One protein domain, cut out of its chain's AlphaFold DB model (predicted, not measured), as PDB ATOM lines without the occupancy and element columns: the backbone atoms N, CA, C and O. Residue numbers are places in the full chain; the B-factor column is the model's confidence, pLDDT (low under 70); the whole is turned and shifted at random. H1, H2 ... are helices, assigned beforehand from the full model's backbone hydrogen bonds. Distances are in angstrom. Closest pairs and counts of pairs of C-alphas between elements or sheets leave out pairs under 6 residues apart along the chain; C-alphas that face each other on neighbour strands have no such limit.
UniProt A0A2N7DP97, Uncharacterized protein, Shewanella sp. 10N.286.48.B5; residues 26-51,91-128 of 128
ATOM      1  N   CYS A  26      36.229 -12.717 -16.562       89.62
ATOM      2  CA  CYS A  26      35.176 -13.690 -16.290       89.62
ATOM      3  C   CYS A  26      35.722 -15.070 -15.919       89.62
ATOM      4  O   CYS A  26      35.105 -15.788 -15.142       89.62
ATOM      5  N   GLN A  27      36.908 -15.427 -16.421       87.00
ATOM      6  CA  GLN A  27      37.581 -16.674 -16.040       87.00
ATOM      7  C   GLN A  27      38.110 -16.654 -14.601       87.00
ATOM      8  O   GLN A  27      38.260 -17.710 -13.988       87.00
ATOM      9  N   LYS A  28      38.431 -15.469 -14.068       89.50
ATOM     10  CA  LYS A  28      38.865 -15.311 -12.674       89.50
ATOM     11  C   LYS A  28      37.687 -15.383 -11.715       89.50
ATOM     12  O   LYS A  28      37.768 -16.092 -10.717       89.50
ATOM     13  N   ASP A  29      36.640 -14.623 -12.013       90.69
ATOM     14  CA  ASP A  29      35.427 -14.558 -11.208       90.69
ATOM     15  C   ASP A  29      34.239 -14.131 -12.080       90.69
ATOM     16  O   ASP A  29      34.135 -12.979 -12.513       90.69
ATOM     17  N   VAL A  30      33.341 -15.082 -12.330       91.31
ATOM     18  CA  VAL A  30      32.151 -14.905 -13.173       91.31
ATOM     19  C   VAL A  30      31.078 -14.024 -12.518       91.31
ATOM     20  O   VAL A  30      30.285 -13.395 -13.219       91.31
ATOM     21  N   GLU A  31      31.088 -13.928 -11.185       90.56
ATOM     22  CA  GLU A  31      30.151 -13.112 -10.401       90.56
ATOM     23  C   GLU A  31      30.690 -11.695 -10.153       90.56
ATOM     24  O   GLU A  31      30.002 -10.834  -9.593       90.56
ATOM     25  N   SER A  32      31.929 -11.421 -10.576       92.62
ATOM     26  CA  SER A  32      32.541 -10.109 -10.399       92.62
ATOM     27  C   SER A  32      31.792  -9.024 -11.177       92.62
ATOM     28  O   SER A  32      31.355  -9.205 -12.317       92.62
ATOM     29  N   SER A  33      31.711  -7.830 -10.582       91.56
ATOM     30  CA  SER A  33      31.141  -6.651 -11.258       91.56
ATOM     31  C   SER A  33      31.870  -6.298 -12.563       91.56
ATOM     32  O   SER A  33      31.265  -5.771 -13.498       91.56
ATOM     33  N   GLU A  34      33.157  -6.638 -12.643       91.38
ATOM     34  CA  GLU A  34      34.015  -6.453 -13.812       91.38
ATOM     35  C   GLU A  34      33.619  -7.402 -14.948       91.38
ATOM     36  O   GLU A  34      33.446  -6.947 -16.080       91.38
ATOM     37  N   CYS A  35      33.405  -8.691 -14.651       91.94
ATOM     38  CA  CYS A  35      32.895  -9.648 -15.630       91.94
ATOM     39  C   CYS A  35      31.498  -9.264 -16.111       91.94
ATOM     40  O   CYS A  35      31.259  -9.217 -17.317       91.94
ATOM     41  N   LYS A  36      30.595  -8.915 -15.191       92.00
ATOM     42  CA  LYS A  36      29.236  -8.510 -15.555       92.00
ATOM     43  C   LYS A  36      29.228  -7.308 -16.501       92.00
ATOM     44  O   LYS A  36      28.589  -7.360 -17.543       92.00
ATOM     45  N   SER A  37      30.005  -6.271 -16.186       93.00
ATOM     46  CA  SER A  37      30.119  -5.080 -17.040       93.00
ATOM     47  C   SER A  37      30.727  -5.404 -18.410       93.00
ATOM     48  O   SER A  37      30.322  -4.832 -19.421       93.00
ATOM     49  N   TYR A  38      31.696  -6.325 -18.454       92.06
ATOM     50  CA  TYR A  38      32.276  -6.810 -19.704       92.06
ATOM     51  C   TYR A  38      31.236  -7.546 -20.561       92.06
ATOM     52  O   TYR A  38      31.062  -7.203 -21.730       92.06
ATOM     53  N   LEU A  39      30.518  -8.513 -19.981       92.94
ATOM     54  CA  LEU A  39      29.487  -9.279 -20.683       92.94
ATOM     55  C   LEU A  39      28.341  -8.384 -21.150       92.94
ATOM     56  O   LEU A  39      27.912  -8.520 -22.290       92.94
ATOM     57  N   ASP A  40      27.910  -7.428 -20.327       93.00
ATOM     58  CA  ASP A  40      26.893  -6.449 -20.710       93.00
ATOM     59  C   ASP A  40      27.300  -5.685 -21.976       93.00
ATOM     60  O   ASP A  40      26.493  -5.564 -22.893       93.00
ATOM     61  N   GLY A  41      28.550  -5.215 -22.055       92.06
ATOM     62  CA  GLY A  41      29.057  -4.505 -23.233       92.06
ATOM     63  C   GLY A  41      29.208  -5.398 -24.469       92.06
ATOM     64  O   GLY A  41      28.916  -4.963 -25.584       92.06
ATOM     65  N   VAL A  42      29.632  -6.652 -24.285       91.75
ATOM     66  CA  VAL A  42      29.729  -7.635 -25.377       91.75
ATOM     67  C   VAL A  42      28.343  -7.965 -25.931       91.75
ATOM     68  O   VAL A  42      28.152  -7.934 -27.145       91.75
ATOM     69  N   VAL A  43      27.374  -8.240 -25.055       93.12
ATOM     70  CA  VAL A  43      25.995  -8.560 -25.442       93.12
ATOM     71  C   VAL A  43      25.306  -7.345 -26.061       93.12
ATOM     72  O   VAL A  43      24.628  -7.506 -27.069       93.12
ATOM     73  N   ASP A  44      25.532  -6.131 -25.547       92.44
ATOM     74  CA  ASP A  44      25.031  -4.898 -26.175       92.44
ATOM     75  C   ASP A  44      25.564  -4.736 -27.602       92.44
ATOM     76  O   ASP A  44      24.804  -4.442 -28.524       92.44
ATOM     77  N   GLY A  45      26.867  -4.958 -27.799       90.38
ATOM     78  CA  GLY A  45      27.472  -4.936 -29.128       90.38
ATOM     79  C   GLY A  45      26.861  -5.993 -30.045       90.38
ATOM     80  O   GLY A  45      26.506  -5.689 -31.183       90.38
ATOM     81  N   ALA A  46      26.687  -7.214 -29.542       89.88
ATOM     82  CA  ALA A  46      26.110  -8.309 -30.307       89.88
ATOM     83  C   ALA A  46      24.649  -8.035 -30.695       89.88
ATOM     84  O   ALA A  46      24.301  -8.208 -31.855       89.88
ATOM     85  N   LEU A  47      23.820  -7.531 -29.777       88.94
ATOM     86  CA  LEU A  47      22.434  -7.140 -30.051       88.94
ATOM     87  C   LEU A  47      22.345  -5.970 -31.039       88.94
ATOM     88  O   LEU A  47      21.441  -5.943 -31.868       88.94
ATOM     89  N   MET A  48      23.279  -5.018 -30.979       87.94
ATOM     90  CA  MET A  48      23.301  -3.870 -31.890       87.94
ATOM     91  C   MET A  48      23.616  -4.270 -33.338       87.94
ATOM     92  O   MET A  48      23.082  -3.661 -34.264       87.94
ATOM     93  N   TYR A  49      24.487  -5.263 -33.534       82.94
ATOM     94  CA  TYR A  49      24.858  -5.779 -34.857       82.94
ATOM     95  C   TYR A  49      24.093  -7.044 -35.255       82.94
ATOM     96  O   TYR A  49      24.329  -7.576 -36.340       82.94
ATOM     97  N   HIS A  50      23.199  -7.539 -34.399       78.06
ATOM     98  CA  HIS A  50      22.372  -8.684 -34.722       78.06
ATOM     99  C   HIS A  50      21.390  -8.289 -35.822       78.06
ATOM    100  O   HIS A  50      20.468  -7.503 -35.605       78.06
ATOM    101  N   ASP A  51      21.588  -8.857 -37.009       67.75
ATOM    102  CA  ASP A  51      20.586  -8.785 -38.056       67.75
ATOM    103  C   ASP A  51      19.347  -9.542 -37.591       67.75
ATOM    104  O   ASP A  51      19.407 -10.727 -37.258       67.75
ATOM    105  N   ASP A  91      16.531 -11.446 -25.077       89.62
ATOM    106  CA  ASP A  91      16.650 -10.555 -23.922       89.62
ATOM    107  C   ASP A  91      18.102 -10.494 -23.435       89.62
ATOM    108  O   ASP A  91      18.774 -11.517 -23.277       89.62
ATOM    109  N   LYS A  92      18.593  -9.278 -23.180       91.75
ATOM    110  CA  LYS A  92      19.975  -9.053 -22.745       91.75
ATOM    111  C   LYS A  92      20.297  -9.794 -21.447       91.75
ATOM    112  O   LYS A  92      21.362 -10.401 -21.352       91.75
ATOM    113  N   ALA A  93      19.424  -9.704 -20.443       92.31
ATOM    114  CA  ALA A  93      19.696 -10.270 -19.128       92.31
ATOM    115  C   ALA A  93      19.738 -11.800 -19.194       92.31
ATOM    116  O   ALA A  93      20.632 -12.405 -18.601       92.31
ATOM    117  N   ASP A  94      18.844 -12.402 -19.980       92.06
ATOM    118  CA  ASP A  94      18.830 -13.848 -20.214       92.06
ATOM    119  C   ASP A  94      20.110 -14.330 -20.918       92.06
ATOM    120  O   ASP A  94      20.691 -15.346 -20.528       92.06
ATOM    121  N   ILE A  95      20.604 -13.586 -21.917       93.25
ATOM    122  CA  ILE A  95      21.858 -13.918 -22.616       93.25
ATOM    123  C   ILE A  95      23.055 -13.820 -21.667       93.25
ATOM    124  O   ILE A  95      23.885 -14.728 -21.633       93.25
ATOM    125  N   VAL A  96      23.160 -12.731 -20.899       94.38
ATOM    126  CA  VAL A  96      24.260 -12.545 -19.941       94.38
ATOM    127  C   VAL A  96      24.256 -13.669 -18.908       94.38
ATOM    128  O   VAL A  96      25.308 -14.263 -18.669       94.38
ATOM    129  N   LEU A  97      23.085 -14.017 -18.365       94.12
ATOM    130  CA  LEU A  97      22.940 -15.122 -17.421       94.12
ATOM    131  C   LEU A  97      23.392 -16.451 -18.038       94.12
ATOM    132  O   LEU A  97      24.194 -17.164 -17.439       94.12
ATOM    133  N   ALA A  98      22.955 -16.758 -19.263       92.94
ATOM    134  CA  ALA A  98      23.370 -17.972 -19.960       92.94
ATOM    135  C   ALA A  98      24.895 -18.024 -20.165       92.94
ATOM    136  O   ALA A  98      25.516 -19.062 -19.938       92.94
ATOM    137  N   ILE A  99      25.526 -16.909 -20.545       93.62
ATOM    138  CA  ILE A  99      26.987 -16.837 -20.695       93.62
ATOM    139  C   ILE A  99      27.686 -17.046 -19.346       93.62
ATOM    140  O   ILE A  99      28.682 -17.772 -19.287       93.62
ATOM    141  N   GLN A 100      27.178 -16.448 -18.265       93.06
ATOM    142  CA  GLN A 100      27.720 -16.645 -16.919       93.06
ATOM    143  C   GLN A 100      27.636 -18.117 -16.501       93.06
ATOM    144  O   GLN A 100      28.642 -18.688 -16.086       93.06
ATOM    145  N   GLU A 101      26.492 -18.771 -16.701       92.75
ATOM    146  CA  GLU A 101      26.321 -20.198 -16.412       92.75
ATOM    147  C   GLU A 101      27.298 -21.069 -17.218       92.75
ATOM    148  O   GLU A 101      27.960 -21.952 -16.667       92.75
ATOM    149  N   GLN A 102      27.434 -20.819 -18.522       93.19
ATOM    150  CA  GLN A 102      28.365 -21.571 -19.369       93.19
ATOM    151  C   GLN A 102      29.833 -21.324 -18.982       93.19
ATOM    152  O   GLN A 102      30.640 -22.258 -18.990       93.19
ATOM    153  N   THR A 103      30.177 -20.100 -18.579       91.00
ATOM    154  CA  THR A 103      31.518 -19.756 -18.086       91.00
ATOM    155  C   THR A 103      31.805 -20.438 -16.747       91.00
ATOM    156  O   THR A 103      32.867 -21.037 -16.577       91.00
ATOM    157  N   ALA A 104      30.845 -20.436 -15.817       91.25
ATOM    158  CA  ALA A 104      30.958 -21.111 -14.522       91.25
ATOM    159  C   ALA A 104      31.146 -22.630 -14.680       91.25
ATOM    160  O   ALA A 104      31.917 -23.252 -13.945       91.25
ATOM    161  N   ASN A 105      30.505 -23.215 -15.696       92.12
ATOM    162  CA  ASN A 105      30.655 -24.621 -16.072       92.12
ATOM    163  C   ASN A 105      31.937 -24.926 -16.869       92.12
ATOM    164  O   ASN A 105      32.181 -26.087 -17.193       92.12
ATOM    165  N   LYS A 106      32.776 -23.919 -17.159       88.50
ATOM    166  CA  LYS A 106      34.002 -24.030 -17.978       88.50
ATOM    167  C   LYS A 106      33.757 -24.508 -19.413       88.50
ATOM    168  O   LYS A 106      34.647 -25.071 -20.050       88.50
ATOM    169  N   ASN A 107      32.560 -24.248 -19.932       88.94
ATOM    170  CA  ASN A 107      32.203 -24.531 -21.320       88.94
ATOM    171  C   ASN A 107      32.668 -23.423 -22.279       88.94
ATOM    172  O   ASN A 107      32.544 -23.586 -23.487       88.94
ATOM    173  N   ILE A 108      33.178 -22.308 -21.740       89.38
ATOM    174  CA  ILE A 108      33.742 -21.188 -22.495       89.38
ATOM    175  C   ILE A 108      35.121 -20.857 -21.926       89.38
ATOM    176  O   ILE A 108      35.252 -20.392 -20.791       89.38
ATOM    177  N   ASN A 109      36.152 -21.074 -22.726       83.44
ATOM    178  CA  ASN A 109      37.557 -20.922 -22.367       83.44
ATOM    179  C   ASN A 109      38.247 -19.838 -23.198       83.44
ATOM    180  O   ASN A 109      39.334 -19.381 -22.837       83.44
ATOM    181  N   ASP A 110      37.622 -19.390 -24.285       85.25
ATOM    182  CA  ASP A 110      38.159 -18.346 -25.143       85.25
ATOM    183  C   ASP A 110      37.065 -17.494 -25.807       85.25
ATOM    184  O   ASP A 110      35.862 -17.721 -25.666       85.25
ATOM    185  N   LEU A 111      37.511 -16.456 -26.519       86.62
ATOM    186  CA  LEU A 111      36.637 -15.514 -27.219       86.62
ATOM    187  C   LEU A 111      35.885 -16.150 -28.395       86.62
ATOM    188  O   LEU A 111      34.812 -15.670 -28.752       86.62
ATOM    189  N   ASN A 112      36.436 -17.193 -29.010       88.62
ATOM    190  CA  ASN A 112      35.802 -17.866 -30.134       88.62
ATOM    191  C   ASN A 112      34.616 -18.709 -29.646       88.62
ATOM    192  O   ASN A 112      33.528 -18.612 -30.207       88.62
ATOM    193  N   GLU A 113      34.786 -19.459 -28.558       90.62
ATOM    194  CA  GLU A 113      33.698 -20.184 -27.891       90.62
ATOM    195  C   GLU A 113      32.604 -19.228 -27.393       90.62
ATOM    196  O   GLU A 113      31.416 -19.501 -27.577       90.62
ATOM    197  N   LEU A 114      32.994 -18.069 -26.845       90.75
ATOM    198  CA  LEU A 114      32.052 -17.024 -26.439       90.75
ATOM    199  C   LEU A 114      31.244 -16.498 -27.634       90.75
ATOM    200  O   LEU A 114      30.023 -16.388 -27.546       90.75
ATOM    201  N   SER A 115      31.912 -16.203 -28.753       88.81
ATOM    202  CA  SER A 115      31.255 -15.732 -29.978       88.81
ATOM    203  C   SER A 115      30.276 -16.768 -30.525       88.81
ATOM    204  O   SER A 115      29.149 -16.421 -30.861       88.81
ATOM    205  N   ILE A 116      30.673 -18.045 -30.570       89.94
ATOM    206  CA  ILE A 116      29.810 -19.144 -31.030       89.94
ATOM    207  C   ILE A 116      28.571 -19.268 -30.140       89.94
ATOM    208  O   ILE A 116      27.462 -19.462 -30.647       89.94
ATOM    209  N   LEU A 117      28.741 -19.156 -28.820       91.38
ATOM    210  CA  LEU A 117      27.616 -19.196 -27.894       91.38
ATOM    211  C   LEU A 117      26.672 -18.014 -28.127       91.38
ATOM    212  O   LEU A 117      25.471 -18.236 -28.262       91.38
ATOM    213  N   ILE A 118      27.196 -16.790 -28.213       90.44
ATOM    214  CA  ILE A 118      26.397 -15.585 -28.469       90.44
ATOM    215  C   ILE A 118      25.607 -15.734 -29.771       90.44
ATOM    216  O   ILE A 118      24.389 -15.560 -29.760       90.44
ATOM    217  N   ASP A 119      26.252 -16.153 -30.859       87.69
ATOM    218  CA  ASP A 119      25.573 -16.402 -32.133       87.69
ATOM    219  C   ASP A 119      24.468 -17.451 -31.990       87.69
ATOM    220  O   ASP A 119      23.401 -17.319 -32.587       87.69
ATOM    221  N   SER A 120      24.683 -18.498 -31.190       87.69
ATOM    222  CA  SER A 120      23.659 -19.520 -30.952       87.69
ATOM    223  C   SER A 120      22.472 -19.011 -30.129       87.69
ATOM    224  O   SER A 120      21.346 -19.438 -30.374       87.69
ATOM    225  N   LEU A 121      22.712 -18.094 -29.184       89.06
ATOM    226  CA  LEU A 121      21.682 -17.498 -28.329       89.06
ATOM    227  C   LEU A 121      20.867 -16.433 -29.072       89.06
ATOM    228  O   LEU A 121      19.678 -16.275 -28.807       89.06
ATOM    229  N   LEU A 122      21.493 -15.726 -30.014       85.81
ATOM    230  CA  LEU A 122      20.834 -14.722 -30.849       85.81
ATOM    231  C   LEU A 122      20.082 -15.343 -32.034       85.81
ATOM    232  O   LEU A 122      19.072 -14.805 -32.489       85.81
ATOM    233  N   ASN A 123      20.530 -16.492 -32.544       79.50
ATOM    234  CA  ASN A 123      19.879 -17.143 -33.674       79.50
ATOM    235  C   ASN A 123      18.590 -17.863 -33.266       79.50
ATOM    236  O   ASN A 123      18.597 -18.955 -32.706       79.50
ATOM    237  N   CYS A 124      17.451 -17.309 -33.679       76.19
ATOM    238  CA  CYS A 124      16.157 -17.973 -33.525       76.19
ATOM    239  C   CYS A 124      15.889 -19.077 -34.579       76.19
ATOM    240  O   CYS A 124      14.934 -19.856 -34.474       76.19
ATOM    241  N   GLN A 125      16.709 -19.177 -35.630       63.03
ATOM    242  CA  GLN A 125      16.459 -20.128 -36.711       63.03
ATOM    243  C   GLN A 125      16.527 -21.584 -36.223       63.03
ATOM    244  O   GLN A 125      17.578 -22.097 -35.851       63.03
ATOM    245  N   ARG A 126      15.399 -22.301 -36.334       60.38
ATOM    246  CA  ARG A 126      15.353 -23.776 -36.242       60.38
ATOM    247  C   ARG A 126      15.924 -24.473 -37.480       60.38
ATOM    248  O   ARG A 126      15.961 -25.699 -37.526       60.38
ATOM    249  N   LEU A 127      16.283 -23.698 -38.500       51.44
ATOM    250  CA  LEU A 127      16.748 -24.175 -39.791       51.44
ATOM    251  C   LEU A 127      18.277 -24.189 -39.801       51.44
ATOM    252  O   LEU A 127      18.904 -23.137 -39.726       51.44
ATOM    253  N   LYS A 128      18.843 -25.386 -39.907       47.28
ATOM    254  CA  LYS A 128      20.186 -25.634 -40.430       47.28
ATOM    255  C   LYS A 128      20.045 -26.507 -41.664       47.28
ATOM    256  O   LYS A 128      19.139 -27.374 -41.643       47.28
TER     257      LYS A 128
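Overview. This is residues 26 to 51 and 91 to 128 of the 128 residues of an uncharacterized protein of Shewanella sp. 10N.286.48.B5 (UniProt A0A2N7DP97). One long helix, H1, has a helical hairpin of two shorter helices beside it: H2 slants across the middle part of H1 and packs on it there, and H3 folds back from H2 at a slant. The centres of the three helices make a triangle, with residues 26 to 32 looping at the end where H1 begins and residues 123 to 128 trailing away from the end of H3. The printed part has 64 residues, with three named helices in the order H1, H2, H3 and no named strand; its class is all helix. It is compact, with a radius of gyration of the C-alphas of 11.6 A, and elongated in outline, spanning 35 by 22 by 18 A.

Arrangement. H1, residues 33 to 49, is the longest helix. H2, residues 92 to 104, touches H1, and their closest C-alphas are those of Leu 39 and Val 96, 6.2 A apart. The two run opposite ways at a steep tilt of 54 degrees. H3, residues 111 to 122, and H2 form a helical hairpin and run opposite ways at a steep tilt of 41 degrees. H2 touches H3 with residues 95 to 99 alone; the closest C-alphas are those of Ile 95 and Leu 121, 6.7 A apart. H1 and H3 only just touch, with 3 pairs of C-alphas within 8 A, through residues 43 to 47 of H1 and 118 to 122 of H3 alone. Their closest C-alphas are those of Ala 46 and Ile 118, 7.5 A apart, and they run the same way at a steep tilt of 58 degrees. The helix packing is mostly crossed, with no pair of touching helices at a shallow tilt. In H1, H2 and H3 every O i to N i+4 pair is within hydrogen-bond range.

Along the chain. H1 begins at C-alpha 33, (31.141, -6.651, -11.258), and ends at C-alpha 49, (24.858, -5.779, -34.857), 24.4 A from first to last C-alpha. H2, from Lys 92 to Ala 104, is 18.3 A long, and H3, from Leu 111 to Leu 122, is 16.2 A long. H3 ends at C-alpha 122, (20.834, -14.722, -30.849).

Size, cuts and confidence. The two C-alphas farthest apart are those of Ser 33 and Lys 128, 36.5 A. Residues 52 to 90 are cut out and not printed, and C-alphas 51 and 91 stand 14.8 A apart across the cut; the link from H1 to H2 runs across it. The link from H2 to H3, 6 residues, is short. The mean pLDDT of the printed part is 87.4, and it is under 70 at residue 51 and at residues 125 to 128, the last of which is the chain's last residue.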